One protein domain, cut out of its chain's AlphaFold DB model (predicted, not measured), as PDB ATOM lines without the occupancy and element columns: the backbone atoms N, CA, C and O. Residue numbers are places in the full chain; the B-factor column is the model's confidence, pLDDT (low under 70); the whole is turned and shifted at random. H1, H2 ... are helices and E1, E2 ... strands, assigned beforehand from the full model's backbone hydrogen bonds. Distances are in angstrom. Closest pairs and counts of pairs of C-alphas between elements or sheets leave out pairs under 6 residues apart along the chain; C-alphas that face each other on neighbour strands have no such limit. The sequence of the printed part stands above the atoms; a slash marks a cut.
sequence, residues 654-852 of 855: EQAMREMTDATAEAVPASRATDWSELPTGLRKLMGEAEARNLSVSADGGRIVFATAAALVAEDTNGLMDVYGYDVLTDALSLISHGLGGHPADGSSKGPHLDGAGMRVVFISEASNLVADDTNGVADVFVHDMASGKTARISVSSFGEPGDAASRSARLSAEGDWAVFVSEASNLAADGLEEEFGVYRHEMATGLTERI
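What this domain is: This is residues 654 to 852 of the 855 residues of an uncharacterized protein of Thiocapsa rosea (UniProt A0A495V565). With little regular structure, this domain is three small sheets stacked face to face in a row, the sheet E4 to E7 in the middle, with H1 over the sheet E8 to E11. Each sheet is an antiparallel meander, its strands neighbours in chain order. Of 199 printed residues, 69 lie in named elements, H1 then E1 to E11: mostly strand. The whole is compact, radius of gyration of the C-alphas 16.3 A, spanning 51 by 40 by 28 A.

How they stand to each other: H1, residues 654 to 661, has every O i to N i+4 pair within hydrogen-bond range. E1, residues 703 to 708, and E2, residues 722 to 727, form a hairpin, with N 704 and O 726 3.0 A apart. E1 and E4, residues 749 to 754, come closest at C-alphas 707 and 750, 5.9 A.

Where its parts are: C-alpha 654 begins H1 at (13.869, 3.668, -5.727). E2 is 16.8 A long. E11, residues 848 to 852, ends at (16.628, 1.193, -15.051).

The domain as a whole: The printed part has no cut. The 41-residue link from H1 to E1 is long. pLDDT is under 70 at residues 654 to 676, 689 to 694, 830 to 836 and 846.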
ATOM      1  N   GLU A 654      14.850   3.360  -6.760       52.59
ATOM      2  CA  GLU A 654      13.869   3.668  -5.727       52.59
ATOM      3  C   GLU A 654      12.733   4.581  -6.223       52.59
ATOM      4  O   GLU A 654      11.594   4.394  -5.811       52.59
ATOM      5  N   GLN A 655      12.993   5.544  -7.114       54.97
ATOM      6  CA  GLN A 655      11.948   6.395  -7.703       54.97
ATOM      7  C   GLN A 655      11.077   5.621  -8.701       54.97
ATOM      8  O   GLN A 655       9.854   5.687  -8.602       54.97
ATOM      9  N   ALA A 656      11.689   4.815  -9.573       54.62
ATOM     10  CA  ALA A 656      10.970   3.929 -10.488       54.62
ATOM     11  C   ALA A 656      10.102   2.924  -9.722       54.62
ATOM     12  O   ALA A 656       8.924   2.729 -10.021       54.62
ATOM     13  N   MET A 657      10.669   2.334  -8.663       55.81
ATOM     14  CA  MET A 657       9.923   1.496  -7.737       55.81
ATOM     15  C   MET A 657       8.806   2.281  -7.055       55.81
ATOM     16  O   MET A 657       7.692   1.777  -7.042       55.81
ATOM     17  N   ARG A 658       9.031   3.495  -6.534       58.19
ATOM     18  CA  ARG A 658       7.975   4.318  -5.910       58.19
ATOM     19  C   ARG A 658       6.809   4.555  -6.870       58.19
ATOM     20  O   ARG A 658       5.678   4.288  -6.494       58.19
ATOM     21  N   GLU A 659       7.061   4.931  -8.117       58.44
ATOM     22  CA  GLU A 659       6.007   5.163  -9.120       58.44
ATOM     23  C   GLU A 659       5.276   3.872  -9.543       58.44
ATOM     24  O   GLU A 659       4.093   3.899  -9.885       58.44
ATOM     25  N   MET A 660       5.935   2.713  -9.443       55.72
ATOM     26  CA  MET A 660       5.297   1.396  -9.570       55.72
ATOM     27  C   MET A 660       4.583   0.920  -8.282       55.72
ATOM     28  O   MET A 660       3.685   0.081  -8.367       55.72
ATOM     29  N   THR A 661       4.962   1.427  -7.102       47.41
ATOM     30  CA  THR A 661       4.635   0.856  -5.770       47.41
ATOM     31  C   THR A 661       3.732   1.754  -4.909       47.41
ATOM     32  O   THR A 661       3.115   1.257  -3.965       47.41
ATOM     33  N   ASP A 662       3.516   3.023  -5.280       44.12
ATOM     34  CA  ASP A 662       2.465   3.907  -4.723       44.12
ATOM     35  C   ASP A 662       1.040   3.353  -4.979       44.12
ATOM     36  O   ASP A 662       0.044   3.777  -4.399       44.12
ATOM     37  N   ALA A 663       0.951   2.254  -5.736       44.03
ATOM     38  CA  ALA A 663      -0.150   1.298  -5.686       44.03
ATOM     39  C   ALA A 663      -0.447   0.718  -4.277       44.03
ATOM     40  O   ALA A 663      -1.456   0.025  -4.128       44.03
ATOM     41  N   THR A 664       0.397   0.944  -3.252       36.88
ATOM     42  CA  THR A 664       0.208   0.373  -1.900       36.88
ATOM     43  C   THR A 664       0.508   1.258  -0.675       36.88
ATOM     44  O   THR A 664      -0.106   0.975   0.355       36.88
ATOM     45  N   ALA A 665       1.385   2.284  -0.702       30.83
ATOM     46  CA  ALA A 665       1.801   2.966   0.547       30.83
ATOM     47  C   ALA A 665       2.273   4.449   0.458       30.83
ATOM     48  O   ALA A 665       3.462   4.720   0.340       30.83
ATOM     49  N   GLU A 666       1.321   5.357   0.713       29.39
ATOM     50  CA  GLU A 666       1.423   6.729   1.273       29.39
ATOM     51  C   GLU A 666       2.259   7.860   0.607       29.39
ATOM     52  O   GLU A 666       3.470   7.785   0.417       29.39
ATOM     53  N   ALA A 667       1.591   9.030   0.555       31.34
ATOM     54  CA  ALA A 667       2.122  10.407   0.623       31.34
ATOM     55  C   ALA A 667       2.230  11.272  -0.657       31.34
ATOM     56  O   ALA A 667       2.875  12.322  -0.624       31.34
ATOM     57  N   VAL A 668       1.470  10.964  -1.714       31.73
ATOM     58  CA  VAL A 668       0.990  11.976  -2.687       31.73
ATOM     59  C   VAL A 668      -0.443  12.415  -2.305       31.73
ATOM     60  O   VAL A 668      -1.201  11.591  -1.783       31.73
ATOM     61  N   PRO A 669      -0.864  13.689  -2.501       29.36
ATOM     62  CA  PRO A 669      -2.240  14.111  -2.235       29.36
ATOM     63  C   PRO A 669      -3.248  13.298  -3.052       29.36
ATOM     64  O   PRO A 669      -3.226  13.290  -4.278       29.36
ATOM     65  N   ALA A 670      -4.135  12.609  -2.344       31.70
ATOM     66  CA  ALA A 670      -5.010  11.599  -2.910       31.70
ATOM     67  C   ALA A 670      -6.055  12.158  -3.899       31.70
ATOM     68  O   ALA A 670      -7.128  12.587  -3.477       31.70
ATOM     69  N   SER A 671      -5.836  11.978  -5.208       35.16
ATOM     70  CA  SER A 671      -6.907  11.884  -6.223       35.16
ATOM     71  C   SER A 671      -7.643  10.533  -6.131       35.16
ATOM     72  O   SER A 671      -7.951   9.868  -7.121       35.16
ATOM     73  N   ARG A 672      -7.913  10.091  -4.897       42.81
ATOM     74  CA  ARG A 672      -8.658   8.872  -4.608       42.81
ATOM     75  C   ARG A 672     -10.122   9.084  -4.982       42.81
ATOM     76  O   ARG A 672     -10.804   9.874  -4.345       42.81
ATOM     77  N   ALA A 673     -10.603   8.283  -5.924       45.44
ATOM     78  CA  ALA A 673     -11.968   7.771  -5.900       45.44
ATOM     79  C   ALA A 673     -11.914   6.320  -5.389       45.44
ATOM     80  O   ALA A 673     -12.163   5.370  -6.129       45.44
ATOM     81  N   THR A 674     -11.448   6.142  -4.144       48.22
ATOM     82  CA  THR A 674     -11.293   4.804  -3.527       48.22
ATOM     83  C   THR A 674     -12.469   4.409  -2.653       48.22
ATOM     84  O   THR A 674     -12.566   3.241  -2.280       48.22
ATOM     85  N   ASP A 675     -13.353   5.350  -2.325       60.28
ATOM     86  CA  ASP A 675     -14.707   4.992  -1.948       60.28
ATOM     87  C   ASP A 675     -15.570   4.943  -3.218       60.28
ATOM     88  O   ASP A 675     -15.625   5.878  -4.018       60.28
ATOM     89  N   TRP A 676     -16.301   3.844  -3.385       68.56
ATOM     90  CA  TRP A 676     -17.341   3.713  -4.400       68.56
ATOM     91  C   TRP A 676     -18.412   4.813  -4.271       68.56
ATOM     92  O   TRP A 676     -19.091   5.134  -5.247       68.56
ATOM     93  N   SER A 677     -18.557   5.453  -3.104       71.75
ATOM     94  CA  SER A 677     -19.428   6.621  -2.922       71.75
ATOM     95  C   SER A 677     -18.996   7.862  -3.731       71.75
ATOM     96  O   SER A 677     -19.867   8.654  -4.108       71.75
ATOM     97  N   GLU A 678     -17.711   7.982  -4.088       74.00
ATOM     98  CA  GLU A 678     -17.109   9.151  -4.755       74.00
ATOM     99  C   GLU A 678     -17.256   9.117  -6.289       74.00
ATOM    100  O   GLU A 678     -17.261  10.165  -6.935       74.00
ATOM    101  N   LEU A 679     -17.413   7.930  -6.890       77.88
ATOM    102  CA  LEU A 679     -17.457   7.783  -8.350       77.88
ATOM    103  C   LEU A 679     -18.733   8.379  -8.987       77.88
ATOM    104  O   LEU A 679     -19.822   8.288  -8.410       77.88
ATOM    105  N   PRO A 680     -18.653   8.919 -10.219       81.62
ATOM    106  CA  PRO A 680     -19.808   9.459 -10.937       81.62
ATOM    107  C   PRO A 680     -20.976   8.472 -11.087       81.62
ATOM    108  O   PRO A 680     -20.816   7.289 -11.381       81.62
ATOM    109  N   THR A 681     -22.203   8.971 -10.915       82.38
ATOM    110  CA  THR A 681     -23.436   8.154 -10.944       82.38
ATOM    111  C   THR A 681     -23.815   7.651 -12.349       82.38
ATOM    112  O   THR A 681     -24.711   6.813 -12.471       82.38
ATOM    113  N   GLY A 682     -23.156   8.132 -13.408       82.00
ATOM    114  CA  GLY A 682     -23.142   7.468 -14.715       82.00
ATOM    115  C   GLY A 682     -22.280   6.207 -14.659       82.00
ATOM    116  O   GLY A 682     -22.809   5.098 -14.724       82.00
ATOM    117  N   LEU A 683     -20.979   6.383 -14.400       84.06
ATOM    118  CA  LEU A 683     -19.984   5.310 -14.285       84.06
ATOM    119  C   LEU A 683     -20.409   4.148 -13.365       84.06
ATOM    120  O   LEU A 683     -20.301   2.987 -13.747       84.06
ATOM    121  N   ARG A 684     -20.999   4.434 -12.197       85.50
ATOM    122  CA  ARG A 684     -21.481   3.406 -11.243       85.50
ATOM    123  C   ARG A 684     -22.650   2.533 -11.719       85.50
ATOM    124  O   ARG A 684     -23.066   1.637 -10.993       85.50
ATOM    125  N   LYS A 685     -23.213   2.797 -12.901       84.38
ATOM    126  CA  LYS A 685     -24.206   1.927 -13.560       84.38
ATOM    127  C   LYS A 685     -23.578   1.003 -14.608       84.38
ATOM    128  O   LYS A 685     -24.275   0.134 -15.121       84.38
ATOM    129  N   LEU A 686     -22.313   1.242 -14.955       81.81
ATOM    130  CA  LEU A 686     -21.586   0.589 -16.044       81.81
ATOM    131  C   LEU A 686     -20.584  -0.461 -15.536       81.81
ATOM    132  O   LEU A 686     -20.225  -1.361 -16.280       81.81
ATOM    133  N   MET A 687     -20.162  -0.364 -14.274       79.31
ATOM    134  CA  MET A 687     -19.214  -1.276 -13.616       79.31
ATOM    135  C   MET A 687     -19.719  -1.692 -12.224       79.31
ATOM    136  O   MET A 687     -20.700  -1.140 -11.722       79.31
ATOM    137  N   GLY A 688     -19.027  -2.629 -11.577       73.81
ATOM    138  CA  GLY A 688     -19.200  -2.990 -10.169       73.81
ATOM    139  C   GLY A 688     -18.032  -2.565  -9.266       73.81
ATOM    140  O   GLY A 688     -16.929  -2.262  -9.723       73.81
ATOM    141  N   GLU A 689     -18.250  -2.627  -7.948       69.56
ATOM    142  CA  GLU A 689     -17.272  -2.250  -6.906       69.56
ATOM    143  C   GLU A 689     -15.910  -2.965  -7.016       69.56
ATOM    144  O   GLU A 689     -14.896  -2.446  -6.553       69.56
ATOM    145  N   ALA A 690     -15.864  -4.154  -7.626       65.38
ATOM    146  CA  ALA A 690     -14.627  -4.909  -7.830       65.38
ATOM    147  C   ALA A 690     -13.732  -4.320  -8.938       65.38
ATOM    148  O   ALA A 690     -12.508  -4.383  -8.829       65.38
ATOM    149  N   GLU A 691     -14.325  -3.735  -9.978       67.75
ATOM    150  CA  GLU A 691     -13.616  -3.169 -11.137       67.75
ATOM    151  C   GLU A 691     -13.044  -1.787 -10.799       67.75
ATOM    152  O   GLU A 691     -11.908  -1.468 -11.156       67.75
ATOM    153  N   ALA A 692     -13.764  -1.028  -9.964       64.06
ATOM    154  CA  ALA A 692     -13.314   0.235  -9.377       64.06
ATOM    155  C   ALA A 692     -12.034   0.135  -8.520       64.06
ATOM    156  O   ALA A 692     -11.489   1.152  -8.103       64.06
ATOM    157  N   ARG A 693     -11.516  -1.071  -8.258       62.75
ATOM    158  CA  ARG A 693     -10.247  -1.272  -7.536       62.75
ATOM    159  C   ARG A 693      -9.010  -1.159  -8.437       62.75
ATOM    160  O   ARG A 693      -7.908  -1.092  -7.906       62.75
ATOM    161  N   ASN A 694      -9.195  -1.134  -9.762       68.50
ATOM    162  CA  ASN A 694      -8.134  -1.096 -10.777       68.50
ATOM    163  C   ASN A 694      -8.311   0.056 -11.795       68.50
ATOM    164  O   ASN A 694      -7.825  -0.039 -12.923       68.50
ATOM    165  N   LEU A 695      -9.026   1.125 -11.423       81.94
ATOM    166  CA  LEU A 695      -9.150   2.341 -12.237       81.94
ATOM    167  C   LEU A 695      -8.021   3.350 -11.957       81.94
ATOM    168  O   LEU A 695      -7.319   3.260 -10.950       81.94
ATOM    169  N   SER A 696      -7.865   4.327 -12.847       86.06
ATOM    170  CA  SER A 696      -6.935   5.455 -12.731       86.06
ATOM    171  C   SER A 696      -7.664   6.758 -13.094       86.06
ATOM    172  O   SER A 696      -8.587   6.742 -13.909       86.06
ATOM    173  N   VAL A 697      -7.297   7.871 -12.453       83.81
ATOM    174  CA  VAL A 697      -8.030   9.152 -12.488       83.81
ATOM    175  C   VAL A 697      -7.048  10.303 -12.710       83.81
ATOM    176  O   VAL A 697      -5.958  10.288 -12.140       83.81
ATOM    177  N   SER A 698      -7.428  11.303 -13.512       83.44
ATOM    178  CA  SER A 698      -6.623  12.513 -13.727       83.44
ATOM    179  C   SER A 698      -6.554  13.378 -12.461       83.44
ATOM    180  O   SER A 698      -7.405  13.286 -11.573       83.44
ATOM    181  N   ALA A 699      -5.551  14.254 -12.360       76.38
ATOM    182  CA  ALA A 699      -5.321  15.062 -11.157       76.38
ATOM    183  C   ALA A 699      -6.445  16.083 -10.873       76.38
ATOM    184  O   ALA A 699      -6.606  16.526  -9.738       76.38
ATOM    185  N   ASP A 700      -7.235  16.436 -11.890       76.44
ATOM    186  CA  ASP A 700      -8.423  17.292 -11.794       76.44
ATOM    187  C   ASP A 700      -9.735  16.517 -11.543       76.44
ATOM    188  O   ASP A 700     -10.785  17.133 -11.357       76.44
ATOM    189  N   GLY A 701      -9.701  15.177 -11.554       81.25
ATOM    190  CA  GLY A 701     -10.889  14.322 -11.479       81.25
ATOM    191  C   GLY A 701     -11.772  14.332 -12.736       81.25
ATOM    192  O   GLY A 701     -12.847  13.734 -12.722       81.25
ATOM    193  N   GLY A 702     -11.355  15.003 -13.816       85.12
ATOM    194  CA  GLY A 702     -12.139  15.167 -15.041       85.12
ATOM    195  C   GLY A 702     -12.223  13.909 -15.911       85.12
ATOM    196  O   GLY A 702     -13.155  13.779 -16.708       85.12
ATOM    197  N   ARG A 703     -11.277  12.971 -15.768       89.12
ATOM    198  CA  ARG A 703     -11.180  11.745 -16.574       89.12
ATOM    199  C   ARG A 703     -10.851  10.527 -15.725       89.12
ATOM    200  O   ARG A 703     -10.027  10.592 -14.817       89.12
ATOM    201  N   ILE A 704     -11.485   9.407 -16.063       90.12
ATOM    202  CA  ILE A 704     -11.310   8.106 -15.409       90.12
ATOM    203  C   ILE A 704     -11.049   7.053 -16.489       90.12
ATOM    204  O   ILE A 704     -11.778   6.999 -17.479       90.12
ATOM    205  N   VAL A 705     -10.051   6.192 -16.294       91.19
ATOM    206  CA  VAL A 705      -9.823   4.998 -17.126       91.19
ATOM    207  C   VAL A 705      -9.874   3.725 -16.294       91.19
ATOM    208  O   VAL A 705      -9.450   3.709 -15.141       91.19
ATOM    209  N   PHE A 706     -10.403   2.653 -16.871       89.50
ATOM    210  CA  PHE A 706     -10.605   1.366 -16.202       89.50
ATOM    211  C   PHE A 706     -10.572   0.220 -17.218       89.50
ATOM    212  O   PHE A 706     -10.517   0.468 -18.421       89.50
ATOM    213  N   ALA A 707     -10.602  -1.028 -16.747       89.50
ATOM    214  CA  ALA A 707     -10.743  -2.198 -17.611       89.50
ATOM    215  C   ALA A 707     -11.882  -3.113 -17.136       89.50
ATOM    216  O   ALA A 707     -12.063  -3.294 -15.931       89.50
ATOM    217  N   THR A 708     -12.640  -3.676 -18.077       88.25
ATOM    218  CA  THR A 708     -13.754  -4.613 -17.836       88.25
ATOM    219  C   THR A 708     -13.922  -5.553 -19.028       88.25
ATOM    220  O   THR A 708     -13.470  -5.233 -20.122       88.25
ATOM    221  N   ALA A 709     -14.562  -6.707 -18.824       88.81
ATOM    222  CA  ALA A 709     -14.982  -7.612 -19.901       88.81
ATOM    223  C   ALA A 709     -16.482  -7.490 -20.246       88.81
ATOM    224  O   ALA A 709     -17.075  -8.382 -20.855       88.81
ATOM    225  N   ALA A 710     -17.124  -6.407 -19.804       88.56
ATOM    226  CA  ALA A 710     -18.459  -6.027 -20.235       88.56
ATOM    227  C   ALA A 710     -18.377  -5.118 -21.471       88.56
ATOM    228  O   ALA A 710     -17.687  -4.103 -21.442       88.56
ATOM    229  N   ALA A 711     -19.152  -5.429 -22.512       89.62
ATOM    230  CA  ALA A 711     -19.318  -4.548 -23.666       89.62
ATOM    231  C   ALA A 711     -20.161  -3.321 -23.281       89.62
ATOM    232  O   ALA A 711     -21.390  -3.397 -23.194       89.62
ATOM    233  N   LEU A 712     -19.493  -2.197 -23.000       90.12
ATOM    234  CA  LEU A 712     -20.126  -0.952 -22.541       90.12
ATOM    235  C   LEU A 712     -20.394   0.060 -23.667       90.12
ATOM    236  O   LEU A 712     -21.139   1.019 -23.460       90.12
ATOM    237  N   VAL A 713     -19.808  -0.146 -24.849       90.38
ATOM    238  CA  VAL A 713     -20.072   0.626 -26.076       90.38
ATOM    239  C   VAL A 713     -20.398  -0.322 -27.236       90.38
ATOM    240  O   VAL A 713     -20.183  -1.525 -27.127       90.38
ATOM    241  N   ALA A 714     -20.945   0.193 -28.340       88.06
ATOM    242  CA  ALA A 714     -21.404  -0.642 -29.461       88.06
ATOM    243  C   ALA A 714     -20.254  -1.196 -30.327       88.06
ATOM    244  O   ALA A 714     -20.457  -2.109 -31.125       88.06
ATOM    245  N   GLU A 715     -19.069  -0.610 -30.182       85.81
ATOM    246  CA  GLU A 715     -17.820  -0.973 -30.837       85.81
ATOM    247  C   GLU A 715     -17.159  -2.201 -30.180       85.81
ATOM    248  O   GLU A 715     -16.491  -2.976 -30.867       85.81
ATOM    249  N   ASP A 716     -17.387  -2.428 -28.879       89.69
ATOM    250  CA  ASP A 716     -16.972  -3.663 -28.211       89.69
ATOM    251  C   ASP A 716     -17.896  -4.815 -28.623       89.69
ATOM    252  O   ASP A 716     -19.112  -4.806 -28.413       89.69
ATOM    253  N   THR A 717     -17.287  -5.814 -29.255       89.38
ATOM    254  CA  THR A 717     -17.944  -7.021 -29.758       89.38
ATOM    255  C   THR A 717     -17.103  -8.286 -29.541       89.38
ATOM    256  O   THR A 717     -17.445  -9.338 -30.086       89.38
ATOM    257  N   ASN A 718     -16.013  -8.217 -28.762       85.31
ATOM    258  CA  ASN A 718     -15.059  -9.328 -28.618       85.31
ATOM    259  C   ASN A 718     -15.358 -10.243 -27.407       85.31
ATOM    260  O   ASN A 718     -15.075 -11.440 -27.469       85.31
ATOM    261  N   GLY A 719     -15.964  -9.714 -26.334       86.81
ATOM    262  CA  GLY A 719     -16.168 -10.436 -25.072       86.81
ATOM    263  C   GLY A 719     -14.874 -10.741 -24.297       86.81
ATOM    264  O   GLY A 719     -14.856 -11.669 -23.483       86.81
ATOM    265  N   LEU A 720     -13.798 -10.004 -24.574       91.06
ATOM    266  CA  LEU A 720     -12.525 -10.021 -23.852       91.06
ATOM    267  C   LEU A 720     -12.493  -8.869 -22.840       91.06
ATOM    268  O   LEU A 720     -13.470  -8.143 -22.695       91.06
ATOM    269  N   MET A 721     -11.398  -8.728 -22.088       90.56
ATOM    270  CA  MET A 721     -11.236  -7.571 -21.206       90.56
ATOM    271  C   MET A 721     -10.653  -6.396 -21.990       90.56
ATOM    272  O   MET A 721      -9.605  -6.546 -22.612       90.56
ATOM    273  N   ASP A 722     -11.294  -5.234 -21.916       92.44
ATOM    274  CA  ASP A 722     -10.940  -4.033 -22.668       92.44
ATOM    275  C   ASP A 722     -10.802  -2.801 -21.767       92.44
ATOM    276  O   ASP A 722     -11.358  -2.736 -20.669       92.44
ATOM    277  N   VAL A 723     -10.022  -1.821 -22.233       93.69
ATOM    278  CA  VAL A 723      -9.741  -0.557 -21.545       93.69
ATOM    279  C   VAL A 723     -10.698   0.523 -22.027       93.69
ATOM    280  O   VAL A 723     -10.768   0.848 -23.213       93.69
ATOM    281  N   TYR A 724     -11.377   1.140 -21.070       93.12
ATOM    282  CA  TYR A 724     -12.390   2.161 -21.277       93.12
ATOM    283  C   TYR A 724     -11.964   3.497 -20.666       93.12
ATOM    284  O   TYR A 724     -11.345   3.538 -19.602       93.12
ATOM    285  N   GLY A 725     -12.327   4.593 -21.335       93.25
ATOM    286  CA  GLY A 725     -12.111   5.966 -20.886       93.25
ATOM    287  C   GLY A 725     -13.431   6.713 -20.742       93.25
ATOM    288  O   GLY A 725     -14.244   6.731 -21.669       93.25
ATOM    289  N   TYR A 726     -13.632   7.323 -19.577       91.62
ATOM    290  CA  TYR A 726     -14.843   8.031 -19.176       91.62
ATOM    291  C   TYR A 726     -14.532   9.496 -18.845       91.62
ATOM    292  O   TYR A 726     -13.661   9.788 -18.020       91.62
ATOM    293  N   ASP A 727     -15.251  10.415 -19.488       90.31
ATOM    294  CA  ASP A 727     -15.140  11.861 -19.287       90.31
ATOM    295  C   ASP A 727     -16.244  12.341 -18.329       90.31
ATOM    296  O   ASP A 727     -17.442  12.260 -18.614       90.31
ATOM    297  N   VAL A 728     -15.825  12.825 -17.161       87.69
ATOM    298  CA  VAL A 728     -16.699  13.117 -16.014       87.69
ATOM    299  C   VAL A 728     -17.530  14.387 -16.229       87.69
ATOM    300  O   VAL A 728     -18.601  14.533 -15.639       87.69
ATOM    301  N   LEU A 729     -17.073  15.299 -17.094       86.56
ATOM    302  CA  LEU A 729     -17.788  16.537 -17.421       86.56
ATOM    303  C   LEU A 729     -18.919  16.312 -18.431       86.56
ATOM    304  O   LEU A 729     -19.893  17.067 -18.432       86.56
ATOM    305  N   THR A 730     -18.789  15.301 -19.293       89.56
ATOM    306  CA  THR A 730     -19.737  15.023 -20.384       89.56
ATOM    307  C   THR A 730     -20.574  13.753 -20.195       89.56
ATOM    308  O   THR A 730     -21.498  13.540 -20.979       89.56
ATOM    309  N   ASP A 731     -20.303  12.944 -19.160       87.69
ATOM    310  CA  ASP A 731     -20.900  11.609 -18.927       87.69
ATOM    311  C   ASP A 731     -20.691  10.663 -20.133       87.69
ATOM    312  O   ASP A 731     -21.519   9.805 -20.439       87.69
ATOM    313  N   ALA A 732     -19.581  10.858 -20.857       90.50
ATOM    314  CA  ALA A 732     -19.264  10.160 -22.097       90.50
ATOM    315  C   ALA A 732     -18.282   9.007 -21.856       90.50
ATOM    316  O   ALA A 732     -17.294   9.159 -21.139       90.50
ATOM    317  N   LEU A 733     -18.533   7.868 -22.505       91.75
ATOM    318  CA  LEU A 733     -17.684   6.677 -22.466       91.75
ATOM    319  C   LEU A 733     -17.071   6.403 -23.847       91.75
ATOM    320  O   LEU A 733     -17.708   6.636 -24.872       91.75
ATOM    321  N   SER A 734     -15.847   5.879 -23.863       91.56
ATOM    322  CA  SER A 734     -15.097   5.519 -25.068       91.56
ATOM    323  C   SER A 734     -14.267   4.250 -24.856       91.56
ATOM    324  O   SER A 734     -13.767   4.012 -23.755       91.56
ATOM    325  N   LEU A 735     -14.111   3.445 -25.910       92.81
ATOM    326  CA  LEU A 735     -13.198   2.298 -25.952       92.81
ATOM    327  C   LEU A 735     -11.792   2.787 -26.335       92.81
ATOM    328  O   LEU A 735     -11.611   3.364 -27.408       92.81
ATOM    329  N   ILE A 736     -10.803   2.568 -25.468       94.81
ATOM    330  CA  ILE A 736      -9.414   3.029 -25.654       94.81
ATOM    331  C   ILE A 736      -8.571   1.965 -26.359       94.81
ATOM    332  O   ILE A 736      -7.793   2.287 -27.254       94.81
ATOM    333  N   SER A 737      -8.762   0.693 -26.010       92.12
ATOM    334  CA  SER A 737      -8.129  -0.458 -26.664       92.12
ATOM    335  C   SER A 737      -8.838  -0.859 -27.964       92.12
ATOM    336  O   SER A 737      -9.103  -2.028 -28.216       92.12
ATOM    337  N   HIS A 738      -9.141   0.114 -28.824       88.50
ATOM    338  CA  HIS A 738      -9.591  -0.180 -30.181       88.50
ATOM    339  C   HIS A 738      -8.393  -0.404 -31.119       88.50
ATOM    340  O   HIS A 738      -7.404   0.335 -31.101       88.50
ATOM    341  N   GLY A 739      -8.506  -1.430 -31.956       80.56
ATOM    342  CA  GLY A 739      -7.592  -1.741 -33.042       80.56
ATOM    343  C   GLY A 739      -7.745  -0.825 -34.254       80.56
ATOM    344  O   GLY A 739      -8.629   0.038 -34.342       80.56
ATOM    345  N   LEU A 740      -6.867  -1.026 -35.236       79.12
ATOM    346  CA  LEU A 740      -6.818  -0.203 -36.443       79.12
ATOM    347  C   LEU A 740      -8.176  -0.152 -37.166       79.12
ATOM    348  O   LEU A 740      -8.794  -1.170 -37.487       79.12
ATOM    349  N   GLY A 741      -8.635   1.070 -37.447       77.31
ATOM    350  CA  GLY A 741      -9.930   1.328 -38.083       77.31
ATOM    351  C   GLY A 741     -11.136   1.347 -37.136       77.31
ATOM    352  O   GLY A 741     -12.249   1.484 -37.633       77.31
ATOM    353  N   GLY A 742     -10.939   1.249 -35.815       79.75
ATOM    354  CA  GLY A 742     -12.023   1.323 -34.822       79.75
ATOM    355  C   GLY A 742     -12.702  -0.016 -34.517       79.75
ATOM    356  O   GLY A 742     -13.792  -0.034 -33.954       79.75
ATOM    357  N   HIS A 743     -12.075  -1.132 -34.891       82.19
ATOM    358  CA  HIS A 743     -12.449  -2.465 -34.408       82.19
ATOM    359  C   HIS A 743     -12.048  -2.606 -32.924       82.19
ATOM    360  O   HIS A 743     -11.119  -1.919 -32.506       82.19
ATOM    361  N   PRO A 744     -12.668  -3.479 -32.115       84.12
ATOM    362  CA  PRO A 744     -12.167  -3.764 -30.769       84.12
ATOM    363  C   PRO A 744     -10.833  -4.528 -30.820       84.12
ATOM    364  O   PRO A 744     -10.456  -5.059 -31.872       84.12
ATOM    365  N   ALA A 745     -10.130  -4.604 -29.691       89.50
ATOM    366  CA  ALA A 745      -8.954  -5.454 -29.527       89.50
ATOM    367  C   ALA A 745      -9.246  -6.925 -29.902       89.50
ATOM    368  O   ALA A 745     -10.339  -7.434 -29.650       89.50
ATOM    369  N   ASP A 746      -8.276  -7.637 -30.479       89.75
ATOM    370  CA  ASP A 746      -8.350  -9.090 -30.722       89.75
ATOM    371  C   ASP A 746      -7.745  -9.938 -29.580       89.75
ATOM    372  O   ASP A 746      -7.789 -11.168 -29.628       89.75
ATOM    373  N   GLY A 747      -7.240  -9.285 -28.528       90.50
ATOM    374  CA  GLY A 747      -6.681  -9.874 -27.307       90.50
ATOM    375  C   GLY A 747      -7.006  -9.030 -26.064       90.50
ATOM    376  O   GLY A 747      -7.493  -7.908 -26.178       90.50
ATOM    377  N   SER A 748      -6.764  -9.557 -24.859       91.62
ATOM    378  CA  SER A 748      -7.177  -8.869 -23.622       91.62
ATOM    379  C   SER A 748      -6.279  -7.677 -23.274       91.62
ATOM    380  O   SER A 748      -5.059  -7.813 -23.156       91.62
ATOM    381  N   SER A 749      -6.901  -6.529 -23.012       92.56
ATOM    382  CA  SER A 749      -6.286  -5.268 -22.592       92.56
ATOM    383  C   SER A 749      -6.521  -4.998 -21.097       92.56
ATOM    384  O   SER A 749      -7.606  -5.224 -20.563       92.56
ATOM    385  N   LYS A 750      -5.484  -4.560 -20.369       90.62
ATOM    386  CA  LYS A 750      -5.463  -4.587 -18.895       90.62
ATOM    387  C   LYS A 750      -4.519  -3.574 -18.243       90.62
ATOM    388  O   LYS A 750      -3.550  -3.109 -18.837       90.62
ATOM    389  N   GLY A 751      -4.795  -3.292 -16.967       87.31
ATOM    390  CA  GLY A 751      -3.956  -2.477 -16.078       87.31
ATOM    391  C   GLY A 751      -3.727  -1.023 -16.515       87.31
ATOM    392  O   GLY A 751      -2.574  -0.592 -16.457       87.31
ATOM    393  N   PRO A 752      -4.759  -0.276 -16.957       91.62
ATOM    394  CA  PRO A 752      -4.579   1.072 -17.478       91.62
ATOM    395  C   PRO A 752      -4.107   2.068 -16.411       91.62
ATOM    396  O   PRO A 752      -4.407   1.934 -15.223       91.62
ATOM    397  N   HIS A 753      -3.395   3.100 -16.854       90.88
ATOM    398  CA  HIS A 753      -2.953   4.225 -16.038       90.88
ATOM    399  C   HIS A 753      -2.986   5.517 -16.858       90.88
ATOM    400  O   HIS A 753      -2.584   5.524 -18.019       90.88
ATOM    401  N   LEU A 754      -3.453   6.603 -16.252       88.88
ATOM    402  CA  LEU A 754      -3.632   7.919 -16.867       88.88
ATOM    403  C   LEU A 754      -2.509   8.872 -16.416       88.88
ATOM    404  O   LEU A 754      -1.995   8.727 -15.307       88.88
ATOM    405  N   ASP A 755      -2.103   9.829 -17.250       86.19
ATOM    406  CA  ASP A 755      -1.263  10.949 -16.799       86.19
ATOM    407  C   ASP A 755      -2.081  11.989 -16.000       86.19
ATOM    408  O   ASP A 755      -3.315  12.004 -16.004       86.19
ATOM    409  N   GLY A 756      -1.398  12.882 -15.279       77.31
ATOM    410  CA  GLY A 756      -2.045  13.864 -14.400       77.31
ATOM    411  C   GLY A 756      -2.969  14.829 -15.149       77.31
ATOM    412  O   GLY A 756      -3.991  15.243 -14.606       77.31
ATOM    413  N   ALA A 757      -2.649  15.126 -16.413       80.38
ATOM    414  CA  ALA A 757      -3.437  15.979 -17.302       80.38
ATOM    415  C   ALA A 757      -4.611  15.260 -18.006       80.38
ATOM    416  O   ALA A 757      -5.385  15.910 -18.708       80.38
ATOM    417  N   GLY A 758      -4.751  13.935 -17.871       87.00
ATOM    418  CA  GLY A 758      -5.795  13.168 -18.561       87.00
ATOM    419  C   GLY A 758      -5.631  13.098 -20.088       87.00
ATOM    420  O   GLY A 758      -6.616  12.900 -20.808       87.00
ATOM    421  N   MET A 759      -4.415  13.305 -20.596       90.31
ATOM    422  CA  MET A 759      -4.060  13.366 -22.014       90.31
ATOM    423  C   MET A 759      -3.531  12.041 -22.575       90.31
ATOM    424  O   MET A 759      -3.716  11.793 -23.768       90.31
ATOM    425  N   ARG A 760      -2.905  11.183 -21.761       94.12
ATOM    426  CA  ARG A 760      -2.332   9.896 -22.199       94.12
ATOM    427  C   ARG A 760      -2.743   8.748 -21.287       94.12
ATOM    428  O   ARG A 760      -2.638   8.848 -20.069       94.12
ATOM    429  N   VAL A 761      -3.148   7.635 -21.893       94.81
ATOM    430  CA  VAL A 761      -3.424   6.363 -21.210       94.81
ATOM    431  C   VAL A 761      -2.316   5.382 -21.558       94.81
ATOM    432  O   VAL A 761      -2.120   5.121 -22.738       94.81
ATOM    433  N   VAL A 762      -1.624   4.794 -20.584       94.25
ATOM    434  CA  VAL A 762      -0.790   3.603 -20.812       94.25
ATOM    435  C   VAL A 762      -1.541   2.358 -20.356       94.25
ATOM    436  O   VAL A 762      -2.225   2.390 -19.335       94.25
ATOM    437  N   PHE A 763      -1.439   1.266 -21.104       93.44
ATOM    438  CA  PHE A 763      -2.064  -0.015 -20.782       93.44
ATOM    439  C   PHE A 763      -1.255  -1.182 -21.359       93.44
ATOM    440  O   PHE A 763      -0.359  -0.993 -22.181       93.44
ATOM    441  N   ILE A 764      -1.560  -2.396 -20.907       94.25
ATOM    442  CA  ILE A 764      -0.978  -3.643 -21.414       94.25
ATOM    443  C   ILE A 764      -2.027  -4.309 -22.305       94.25
ATOM    444  O   ILE A 764      -3.200  -4.298 -21.935       94.25
ATOM    445  N   SER A 765      -1.653  -4.918 -23.428       93.69
ATOM    446  CA  SER A 765      -2.590  -5.697 -24.246       93.69
ATOM    447  C   SER A 765      -1.945  -6.908 -24.911       93.69
ATOM    448  O   SER A 765      -0.773  -6.880 -25.257       93.69
ATOM    449  N   GLU A 766      -2.733  -7.965 -25.084       92.44
ATOM    450  CA  GLU A 766      -2.402  -9.190 -25.831       92.44
ATOM    451  C   GLU A 766      -2.909  -9.131 -27.293       92.44
ATOM    452  O   GLU A 766      -2.992 -10.158 -27.965       92.44
ATOM    453  N   ALA A 767      -3.333  -7.952 -27.761       91.94
ATOM    454  CA  ALA A 767      -4.038  -7.745 -29.023       91.94
ATOM    455  C   ALA A 767      -3.110  -7.331 -30.178       91.94
ATOM    456  O   ALA A 767      -2.580  -6.218 -30.198       91.94
ATOM    457  N   SER A 768      -2.996  -8.197 -31.189       89.75
ATOM    458  CA  SER A 768      -2.178  -7.970 -32.385       89.75
ATOM    459  C   SER A 768      -2.708  -6.862 -33.308       89.75
ATOM    460  O   SER A 768      -1.978  -6.358 -34.159       89.75
ATOM    461  N   ASN A 769      -3.973  -6.456 -33.158       90.12
ATOM    462  CA  ASN A 769      -4.621  -5.501 -34.060       90.12
ATOM    463  C   ASN A 769      -4.508  -4.014 -33.650       90.12
ATOM    464  O   ASN A 769      -5.005  -3.146 -34.381       90.12
ATOM    465  N   LEU A 770      -3.864  -3.699 -32.517       90.62
ATOM    466  CA  LEU A 770      -3.730  -2.326 -32.001       90.62
ATOM    467  C   LEU A 770      -2.762  -1.452 -32.812       90.62
ATOM    468  O   LEU A 770      -2.966  -0.242 -32.923       90.62
ATOM    469  N   VAL A 771      -1.724  -2.052 -33.402       90.00
ATOM    470  CA  VAL A 771      -0.756  -1.389 -34.290       90.00
ATOM    471  C   VAL A 771      -0.407  -2.307 -35.465       90.00
ATOM    472  O   VAL A 771      -0.528  -3.519 -35.365       90.00
ATOM    473  N   ALA A 772       0.026  -1.742 -36.595       82.62
ATOM    474  CA  ALA A 772       0.191  -2.504 -37.842       82.62
ATOM    475  C   ALA A 772       1.346  -3.522 -37.817       82.62
ATOM    476  O   ALA A 772       1.337  -4.472 -38.597       82.62
ATOM    477  N   ASP A 773       2.329  -3.299 -36.945       76.81
ATOM    478  CA  ASP A 773       3.579  -4.057 -36.870       76.81
ATOM    479  C   ASP A 773       3.646  -4.944 -35.611       76.81
ATOM    480  O   ASP A 773       4.737  -5.275 -35.133       76.81
ATOM    481  N   ASP A 774       2.501  -5.305 -35.017       81.19
ATOM    482  CA  ASP A 774       2.478  -6.287 -33.933       81.19
ATOM    483  C   ASP A 774       2.445  -7.729 -34.460       81.19
ATOM    484  O   ASP A 774       1.670  -8.083 -35.345       81.19
ATOM    485  N   THR A 775       3.377  -8.543 -33.966       73.56
ATOM    486  CA  THR A 775       3.740  -9.847 -34.545       73.56
ATOM    487  C   THR A 775       4.321 -10.846 -33.539       73.56
ATOM    488  O   THR A 775       4.561 -11.993 -33.917       73.56
ATOM    489  N   ASN A 776       4.558 -10.455 -32.279       71.69
ATOM    490  CA  ASN A 776       5.180 -11.333 -31.277       71.69
ATOM    491  C   ASN A 776       4.161 -12.272 -30.593       71.69
ATOM    492  O   ASN A 776       4.534 -13.355 -30.148       71.69
ATOM    493  N   GLY A 777       2.873 -11.900 -30.569       76.62
ATOM    494  CA  GLY A 777       1.794 -12.703 -29.986       76.62
ATOM    495  C   GLY A 777       1.847 -12.803 -28.458       76.62
ATOM    496  O   GLY A 777       1.341 -13.775 -27.897       76.62
ATOM    497  N   VAL A 778       2.481 -11.834 -27.791       87.31
ATOM    498  CA  VAL A 778       2.585 -11.745 -26.327       87.31
ATOM    499  C   VAL A 778       1.989 -10.431 -25.818       87.31
ATOM    500  O   VAL A 778       1.567  -9.581 -26.594       87.31
ATOM    501  N   ALA A 779       1.906 -10.266 -24.496       91.06
ATOM    502  CA  ALA A 779       1.420  -9.024 -23.908       91.06
ATOM    503  C   ALA A 779       2.437  -7.888 -24.120       91.06
ATOM    504  O   ALA A 779       3.569  -7.989 -23.651       91.06
ATOM    505  N   ASP A 780       2.020  -6.802 -24.764       93.88
ATOM    506  CA  ASP A 780       2.825  -5.604 -25.008       93.88
ATOM    507  C   ASP A 780       2.250  -4.368 -24.297       93.88
ATOM    508  O   ASP A 780       1.109  -4.368 -23.831       93.88
ATOM    509  N   VAL A 781       3.053  -3.307 -24.169       95.12
ATOM    510  CA  VAL A 781       2.664  -2.050 -23.511       95.12
ATOM    511  C   VAL A 781       2.401  -0.974 -24.557       95.12
ATOM    512  O   VAL A 781       3.259  -0.653 -25.380       95.12
ATOM    513  N   PHE A 782       1.224  -0.365 -24.472       95.25
ATOM    514  CA  PHE A 782       0.716   0.628 -25.409       95.25
ATOM    515  C   PHE A 782       0.402   1.941 -24.697       95.25
ATOM    516  O   PHE A 782      -0.064   1.940 -23.559       95.25
ATOM    517  N   VAL A 783       0.611   3.066 -25.383       95.38
ATOM    518  CA  VAL A 783       0.109   4.384 -24.988       95.38
ATOM    519  C   VAL A 783      -0.949   4.856 -25.987       95.38
ATOM    520  O   VAL A 783      -0.757   4.735 -27.196       95.38
ATOM    521  N   HIS A 784      -2.059   5.399 -25.494       94.81
ATOM    522  CA  HIS A 784      -3.094   6.059 -26.283       94.81
ATOM    523  C   HIS A 784      -3.108   7.560 -25.982       94.81
ATOM    524  O   HIS A 784      -3.257   7.971 -24.830       94.81
ATOM    525  N   ASP A 785      -2.959   8.381 -27.020       91.94
ATOM    526  CA  ASP A 785      -3.024   9.841 -26.943       91.94
ATOM    527  C   ASP A 785      -4.473  10.319 -27.136       91.94
ATOM    528  O   ASP A 785      -5.020  10.287 -28.242       91.94
ATOM    529  N   MET A 786      -5.094  10.786 -26.049       88.69
ATOM    530  CA  MET A 786      -6.515  11.167 -25.973       88.69
ATOM    531  C   MET A 786      -6.872  12.413 -26.802       88.69
ATOM    532  O   MET A 786      -8.051  12.738 -26.941       88.69
ATOM    533  N   ALA A 787      -5.880  13.151 -27.309       86.88
ATOM    534  CA  ALA A 787      -6.087  14.347 -28.127       86.88
ATOM    535  C   ALA A 787      -6.112  14.033 -29.632       86.88
ATOM    536  O   ALA A 787      -6.778  14.732 -30.397       86.88
ATOM    537  N   SER A 788      -5.390  12.994 -30.062       86.88
ATOM    538  CA  SER A 788      -5.307  12.561 -31.461       86.88
ATOM    539  C   SER A 788      -5.995  11.225 -31.756       86.88
ATOM    540  O   SER A 788      -6.138  10.886 -32.933       86.88
ATOM    541  N   GLY A 789      -6.433  10.490 -30.727       87.62
ATOM    542  CA  GLY A 789      -7.088   9.186 -30.855       87.62
ATOM    543  C   GLY A 789      -6.138   8.091 -31.343       87.62
ATOM    544  O   GLY A 789      -6.543   7.227 -32.116       87.62
ATOM    545  N   LYS A 790      -4.848   8.173 -30.988       88.75
ATOM    546  CA  LYS A 790      -3.800   7.297 -31.529       88.75
ATOM    547  C   LYS A 790      -3.184   6.406 -30.466       88.75
ATOM    548  O   LYS A 790      -2.603   6.909 -29.507       88.75
ATOM    549  N   THR A 791      -3.214   5.105 -30.726       92.25
ATOM    550  CA  THR A 791      -2.465   4.083 -29.987       92.25
ATOM    551  C   THR A 791      -1.071   3.890 -30.600       92.25
ATOM    552  O   THR A 791      -0.921   3.880 -31.822       92.25
ATOM    553  N   ALA A 792      -0.048   3.722 -29.761       91.62
ATOM    554  CA  ALA A 792       1.312   3.351 -30.151       91.62
ATOM    555  C   ALA A 792       1.918   2.384 -29.120       91.62
ATOM    556  O   ALA A 792       1.717   2.561 -27.921       91.62
ATOM    557  N   ARG A 793       2.680   1.379 -29.566       93.38
ATOM    558  CA  ARG A 793       3.442   0.494 -28.669       93.38
ATOM    559  C   ARG A 793       4.682   1.220 -28.136       93.38
ATOM    560  O   ARG A 793       5.387   1.863 -28.910       93.38
ATOM    561  N   ILE A 794       4.941   1.084 -26.837       94.06
ATOM    562  CA  ILE A 794       6.095   1.670 -26.129       94.06
ATOM    563  C   ILE A 794       7.026   0.619 -25.506       94.06
ATOM    564  O   ILE A 794       8.149   0.950 -25.133       94.06
ATOM    565  N   SER A 795       6.617  -0.653 -25.459       92.38
ATOM    566  CA  SER A 795       7.515  -1.806 -25.293       92.38
ATOM    567  C   SER A 795       8.310  -2.059 -26.582       92.38
ATOM    568  O   SER A 795       8.189  -3.079 -27.258       92.38
ATOM    569  N   VAL A 796       9.113  -1.059 -26.945       89.56
ATOM    570  CA  VAL A 796      10.017  -1.064 -28.095       89.56
ATOM    571  C   VAL A 796      11.426  -0.687 -27.658       89.56
ATOM    572  O   VAL A 796      11.601   0.046 -26.684       89.56
ATOM    573  N   SER A 797      12.440  -1.148 -28.383       85.38
ATOM    574  CA  SER A 797      13.811  -0.674 -28.216       85.38
ATOM    575  C   SER A 797      13.917   0.816 -28.549       85.38
ATOM    576  O   SER A 797      13.054   1.385 -29.223       85.38
ATOM    577  N   SER A 798      15.030   1.446 -28.166       82.19
ATOM    578  CA  SER A 798      15.352   2.832 -28.555       82.19
ATOM    579  C   SER A 798      15.344   3.100 -30.073       82.19
ATOM    580  O   SER A 798      15.426   4.253 -30.491       82.19
ATOM    581  N   PHE A 799      15.271   2.062 -30.913       79.06
ATOM    582  CA  PHE A 799      15.201   2.170 -32.374       79.06
ATOM    583  C   PHE A 799      13.800   1.893 -32.949       79.06
ATOM    584  O   PHE A 799      13.613   2.009 -34.162       79.06
ATOM    585  N   GLY A 800      12.818   1.579 -32.094       80.94
ATOM    586  CA  GLY A 800      11.443   1.243 -32.472       80.94
ATOM    587  C   GLY A 800      11.200  -0.242 -32.770       80.94
ATOM    588  O   GLY A 800      10.140  -0.584 -33.287       80.94
ATOM    589  N   GLU A 801      12.157  -1.125 -32.473       84.19
ATOM    590  CA  GLU A 801      11.996  -2.576 -32.646       84.19
ATOM    591  C   GLU A 801      11.128  -3.147 -31.508       84.19
ATOM    592  O   GLU A 801      11.339  -2.753 -30.362       84.19
ATOM    593  N   PRO A 802      10.162  -4.045 -31.767       87.69
ATOM    594  CA  PRO A 802       9.284  -4.590 -30.727       87.69
ATOM    595  C   PRO A 802      10.024  -5.469 -29.716       87.69
ATOM    596  O   PRO A 802      10.984  -6.151 -30.077       87.69
ATOM    597  N   GLY A 803       9.519  -5.511 -28.479       87.38
ATOM    598  CA  GLY A 803       9.925  -6.498 -27.479       87.38
ATOM    599  C   GLY A 803       9.810  -7.935 -28.003       87.38
ATOM    600  O   GLY A 803       8.809  -8.300 -28.625       87.38
ATOM    601  N   ASP A 804      10.838  -8.750 -27.763       86.12
ATOM    602  CA  ASP A 804      10.885 -10.171 -28.140       86.12
ATOM    603  C   ASP A 804      10.215 -11.113 -27.117       86.12
ATOM    604  O   ASP A 804      10.025 -12.294 -27.408       86.12
ATOM    605  N   ALA A 805       9.809 -10.592 -25.954       88.75
ATOM    606  CA  ALA A 805       9.030 -11.298 -24.936       88.75
ATOM    607  C   ALA A 805       8.066 -10.350 -24.187       88.75
ATOM    608  O   ALA A 805       7.999  -9.152 -24.464       88.75
ATOM    609  N   ALA A 806       7.271 -10.906 -23.267       90.56
ATOM    610  CA  ALA A 806       6.123 -10.227 -22.672       90.56
ATOM    611  C   ALA A 806       6.492  -9.025 -21.781       90.56
ATOM    612  O   ALA A 806       7.494  -9.013 -21.065       90.56
ATOM    613  N   SER A 807       5.617  -8.020 -21.780       91.62
ATOM    614  CA  SER A 807       5.742  -6.775 -21.023       91.62
ATOM    615  C   SER A 807       4.537  -6.561 -20.094       91.62
ATOM    616  O   SER A 807       3.403  -6.932 -20.399       91.62
ATOM    617  N   ARG A 808       4.776  -5.993 -18.905       88.06
ATOM    618  CA  ARG A 808       3.806  -5.918 -17.797       88.06
ATOM    619  C   ARG A 808       4.036  -4.713 -16.875       88.06
ATOM    620  O   ARG A 808       5.064  -4.051 -16.932       88.06
ATOM    621  N   SER A 809       3.067  -4.439 -16.000       84.44
ATOM    622  CA  SER A 809       3.125  -3.408 -14.946       84.44
ATOM    623  C   SER A 809       3.535  -2.000 -15.420       84.44
ATOM    624  O   SER A 809       4.500  -1.435 -14.915       84.44
ATOM    625  N   ALA A 810       2.802  -1.429 -16.381       88.38
ATOM    626  CA  ALA A 810       3.100  -0.109 -16.943       88.38
ATOM    627  C   ALA A 810       2.500   1.073 -16.144       88.38
ATOM    628  O   ALA A 810       1.394   0.980 -15.601       88.38
ATOM    629  N   ARG A 811       3.217   2.202 -16.105       87.38
ATOM    630  CA  ARG A 811       2.838   3.469 -15.451       87.38
ATOM    631  C   ARG A 811       3.295   4.678 -16.268       87.38
ATOM    632  O   ARG A 811       4.293   4.593 -16.977       87.38
ATOM    633  N   LEU A 812       2.570   5.794 -16.166       85.94
ATOM    634  CA  LEU A 812       2.937   7.087 -16.758       85.94
ATOM    635  C   LEU A 812       3.424   8.055 -15.683       85.94
ATOM    636  O   LEU A 812       2.882   8.091 -14.582       85.94
ATOM    637  N   SER A 813       4.379   8.897 -16.065       82.50
ATOM    638  CA  SER A 813       4.681  10.154 -15.375       82.50
ATOM    639  C   SER A 813       3.450  11.058 -15.239       82.50
ATOM    640  O   SER A 813       2.568  11.057 -16.098       82.50
ATOM    641  N   ALA A 814       3.423  11.900 -14.201       75.25
ATOM    642  CA  ALA A 814       2.342  12.871 -14.001       75.25
ATOM    643  C   ALA A 814       2.202  13.867 -15.173       75.25
ATOM    644  O   ALA A 814       1.083  14.199 -15.555       75.25
ATOM    645  N   GLU A 815       3.317  14.273 -15.786       77.81
ATOM    646  CA  GLU A 815       3.354  15.152 -16.970       77.81
ATOM    647  C   GLU A 815       3.152  14.387 -18.303       77.81
ATOM    648  O   GLU A 815       3.131  14.981 -19.378       77.81
ATOM    649  N   GLY A 816       3.056  13.053 -18.261       79.62
ATOM    650  CA  GLY A 816       2.891  12.176 -19.425       79.62
ATOM    651  C   GLY A 816       4.126  12.008 -20.328       79.62
ATOM    652  O   GLY A 816       4.063  11.237 -21.288       79.62
ATOM    653  N   ASP A 817       5.239  12.705 -20.072       80.12
ATOM    654  CA  ASP A 817       6.444  12.745 -20.924       80.12
ATOM    655  C   ASP A 817       7.210  11.418 -21.045       80.12
ATOM    656  O   ASP A 817       7.852  11.161 -22.067       80.12
ATOM    657  N   TRP A 818       7.134  10.553 -20.036       85.44
ATOM    658  CA  TRP A 818       7.688   9.199 -20.076       85.44
ATOM    659  C   TRP A 818       6.783   8.194 -19.349       85.44
ATOM    660  O   TRP A 818       5.884   8.569 -18.588       85.44
ATOM    661  N   ALA A 819       7.041   6.910 -19.597       89.81
ATOM    662  CA  ALA A 819       6.429   5.767 -18.927       89.81
ATOM    663  C   ALA A 819       7.497   4.824 -18.348       89.81
ATOM    664  O   ALA A 819       8.619   4.774 -18.857       89.81
ATOM    665  N   VAL A 820       7.129   4.057 -17.322       88.94
ATOM    666  CA  VAL A 820       7.930   2.960 -16.749       88.94
ATOM    667  C   VAL A 820       7.146   1.655 -16.875       88.94
ATOM    668  O   VAL A 820       5.929   1.647 -16.694       88.94
ATOM    669  N   PHE A 821       7.822   0.555 -17.207       88.50
ATOM    670  CA  PHE A 821       7.223  -0.776 -17.332       88.50
ATOM    671  C   PHE A 821       8.237  -1.890 -17.030       88.50
ATOM    672  O   PHE A 821       9.444  -1.665 -17.009       88.50
ATOM    673  N   VAL A 822       7.745  -3.107 -16.798       88.31
ATOM    674  CA  VAL A 822       8.556  -4.328 -16.663       88.31
ATOM    675  C   VAL A 822       8.493  -5.108 -17.973       88.31
ATOM    676  O   VAL A 822       7.430  -5.174 -18.588       88.31
ATOM    677  N   SER A 823       9.584  -5.745 -18.388       89.06
ATOM    678  CA  SER A 823       9.565  -6.660 -19.531       89.06
ATOM    679  C   SER A 823      10.523  -7.836 -19.363       89.06
ATOM    680  O   SER A 823      11.576  -7.710 -18.740       89.06
ATOM    681  N   GLU A 824      10.128  -8.971 -19.931       87.94
ATOM    682  CA  GLU A 824      10.932 -10.184 -20.134       87.94
ATOM    683  C   GLU A 824      11.810 -10.070 -21.396       87.94
ATOM    684  O   GLU A 824      12.664 -10.919 -21.642       87.94
ATOM    685  N   ALA A 825      11.593  -9.037 -22.221       86.88
ATOM    686  CA  ALA A 825      12.273  -8.856 -23.496       86.88
ATOM    687  C   ALA A 825      13.772  -8.552 -23.328       86.88
ATOM    688  O   ALA A 825      14.176  -7.665 -22.566       86.88
ATOM    689  N   SER A 826      14.588  -9.263 -24.110       81.19
ATOM    690  CA  SER A 826      16.051  -9.180 -24.136       81.19
ATOM    691  C   SER A 826      16.574  -8.040 -25.019       81.19
ATOM    692  O   SER A 826      17.732  -7.635 -24.912       81.19
ATOM    693  N   ASN A 827      15.723  -7.511 -25.905       79.94
ATOM    694  CA  ASN A 827      16.122  -6.613 -26.990       79.94
ATOM    695  C   ASN A 827      15.794  -5.120 -26.762       79.94
ATOM    696  O   ASN A 827      16.233  -4.275 -27.545       79.94
ATOM    697  N   LEU A 828      15.063  -4.765 -25.696       82.94
ATOM    698  CA  LEU A 828      14.619  -3.383 -25.443       82.94
ATOM    699  C   LEU A 828      15.775  -2.426 -25.103       82.94
ATOM    700  O   LEU A 828      15.784  -1.278 -25.552       82.94
ATOM    701  N   ALA A 829      16.775  -2.904 -24.362       73.25
ATOM    702  CA  ALA A 829      18.046  -2.214 -24.163       73.25
ATOM    703  C   ALA A 829      19.195  -3.221 -24.274       73.25
ATOM    704  O   ALA A 829      19.306  -4.136 -23.466       73.25
ATOM    705  N   ALA A 830      20.079  -3.044 -25.261       59.72
ATOM    706  CA  ALA A 830      21.208  -3.947 -25.500       59.72
ATOM    707  C   ALA A 830      22.377  -3.704 -24.513       59.72
ATOM    708  O   ALA A 830      23.474  -3.319 -24.918       59.72
ATOM    709  N   ASP A 831      22.124  -3.878 -23.214       59.09
ATOM    710  CA  ASP A 831      23.093  -3.675 -22.126       59.09
ATOM    711  C   ASP A 831      23.920  -4.924 -21.763       59.09
ATOM    712  O   ASP A 831      24.955  -4.799 -21.107       59.09
ATOM    713  N   GLY A 832      23.507  -6.102 -22.242       51.38
ATOM    714  CA  GLY A 832      24.201  -7.376 -22.042       51.38
ATOM    715  C   GLY A 832      23.864  -8.102 -20.735       51.38
ATOM    716  O   GLY A 832      24.627  -8.980 -20.336       51.38
ATOM    717  N   LEU A 833      22.765  -7.748 -20.058       54.88
ATOM    718  CA  LEU A 833      22.346  -8.366 -18.797       54.88
ATOM    719  C   LEU A 833      21.308  -9.486 -19.013       54.88
ATOM    720  O   LEU A 833      20.124  -9.214 -19.221       54.88
ATOM    721  N   GLU A 834      21.749 -10.746 -18.900       52.97
ATOM    722  CA  GLU A 834      20.916 -11.969 -18.954       52.97
ATOM    723  C   GLU A 834      20.068 -12.174 -17.672       52.97
ATOM    724  O   GLU A 834      20.158 -13.188 -16.982       52.97
ATOM    725  N   GLU A 835      19.247 -11.184 -17.329       58.94
ATOM    726  CA  GLU A 835      18.267 -11.235 -16.234       58.94
ATOM    727  C   GLU A 835      16.854 -11.517 -16.770       58.94
ATOM    728  O   GLU A 835      16.430 -10.909 -17.748       58.94
ATOM    729  N   GLU A 836      16.098 -12.372 -16.071       61.66
ATOM    730  CA  GLU A 836      14.750 -12.844 -16.453       61.66
ATOM    731  C   GLU A 836      13.694 -11.723 -16.580       61.66
ATOM    732  O   GLU A 836      12.710 -11.876 -17.299       61.66
ATOM    733  N   PHE A 837      13.895 -10.583 -15.908       71.62
ATOM    734  CA  PHE A 837      13.024  -9.406 -15.992       71.62
ATOM    735  C   PHE A 837      13.838  -8.112 -15.890       71.62
ATOM    736  O   PHE A 837      14.658  -7.970 -14.985       71.62
ATOM    737  N   GLY A 838      13.560  -7.138 -16.758       77.81
ATOM    738  CA  GLY A 838      14.077  -5.770 -16.667       77.81
ATOM    739  C   GLY A 838      12.983  -4.751 -16.338       77.81
ATOM    740  O   GLY A 838      11.834  -4.909 -16.752       77.81
ATOM    741  N   VAL A 839      13.343  -3.686 -15.614       83.81
ATOM    742  CA  VAL A 839      12.526  -2.465 -15.493       83.81
ATOM    743  C   VAL A 839      13.031  -1.460 -16.524       83.81
ATOM    744  O   VAL A 839      14.233  -1.216 -16.609       83.81
ATOM    745  N   TYR A 840      12.128  -0.875 -17.302       85.44
ATOM    746  CA  TYR A 840      12.443  -0.014 -18.437       85.44
ATOM    747  C   TYR A 840      11.710   1.326 -18.343       85.44
ATOM    748  O   TYR A 840      10.535   1.371 -17.979       85.44
ATOM    749  N   ARG A 841      12.392   2.411 -18.725       86.19
ATOM    750  CA  ARG A 841      11.807   3.738 -18.965       86.19
ATOM    751  C   ARG A 841      11.705   3.972 -20.470       86.19
ATOM    752  O   ARG A 841      12.700   3.783 -21.164       86.19
ATOM    753  N   HIS A 842      10.553   4.438 -20.953       87.75
ATOM    754  CA  HIS A 842      10.361   4.914 -22.329       87.75
ATOM    755  C   HIS A 842       9.958   6.393 -22.354       87.75
ATOM    756  O   HIS A 842       8.994   6.786 -21.696       87.75
ATOM    757  N   GLU A 843      10.664   7.217 -23.127       85.00
ATOM    758  CA  GLU A 843      10.437   8.662 -23.221       85.00
ATOM    759  C   GLU A 843       9.679   9.062 -24.499       85.00
ATOM    760  O   GLU A 843      10.201   9.009 -25.615       85.00
ATOM    761  N   MET A 844       8.449   9.557 -24.332       83.62
ATOM    762  CA  MET A 844       7.508   9.875 -25.419       83.62
ATOM    763  C   MET A 844       8.024  10.980 -26.358       83.62
ATOM    764  O   MET A 844       7.640  11.073 -27.528       83.62
ATOM    765  N   ALA A 845       8.903  11.850 -25.852       73.25
ATOM    766  CA  ALA A 845       9.491  12.952 -26.608       73.25
ATOM    767  C   ALA A 845      10.646  12.523 -27.538       73.25
ATOM    768  O   ALA A 845      10.978  13.252 -28.479       73.25
ATOM    769  N   THR A 846      11.246  11.352 -27.336       66.69
ATOM    770  CA  THR A 846      12.496  10.952 -28.013       66.69
ATOM    771  C   THR A 846      12.454   9.532 -28.578       66.69
ATOM    772  O   THR A 846      13.240   9.217 -29.475       66.69
ATOM    773  N   GLY A 847      11.528   8.691 -28.105       78.69
ATOM    774  CA  GLY A 847      11.499   7.254 -28.382       78.69
ATOM    775  C   GLY A 847      12.612   6.482 -27.665       78.69
ATOM    776  O   GLY A 847      12.863   5.333 -28.010       78.69
ATOM    777  N   LEU A 848      13.310   7.122 -26.719       80.50
ATOM    778  CA  LEU A 848      14.400   6.530 -25.957       80.50
ATOM    779  C   LEU A 848      13.843   5.495 -24.972       80.50
ATOM    780  O   LEU A 848      13.026   5.844 -24.118       80.50
ATOM    781  N   THR A 849      14.317   4.252 -25.078       84.25
ATOM    782  CA  THR A 849      14.049   3.167 -24.121       84.25
ATOM    783  C   THR A 849      15.347   2.741 -23.447       84.25
ATOM    784  O   THR A 849      16.278   2.290 -24.120       84.25
ATOM    785  N   GLU A 850      15.390   2.841 -22.120       79.75
ATOM    786  CA  GLU A 850      16.542   2.485 -21.285       79.75
ATOM    787  C   GLU A 850      16.125   1.536 -20.156       79.75
ATOM    788  O   GLU A 850      15.039   1.678 -19.590       79.75
ATOM    789  N   ARG A 851      16.998   0.589 -19.791       79.12
ATOM    790  CA  ARG A 851      16.823  -0.235 -18.588       79.12
ATOM    791  C   ARG A 851      17.228   0.567 -17.353       79.12
ATOM    792  O   ARG A 851      18.347   1.077 -17.275       79.12
ATOM    793  N   ILE A 852      16.342   0.631 -16.369       74.56
ATOM    794  CA  ILE A 852      16.628   1.193 -15.051       74.56
ATOM    795  C   ILE A 852      17.395   0.128 -14.264       74.56
ATOM    796  O   ILE A 852      16.892  -0.975 -14.047       74.56
TER     797      ILE A 852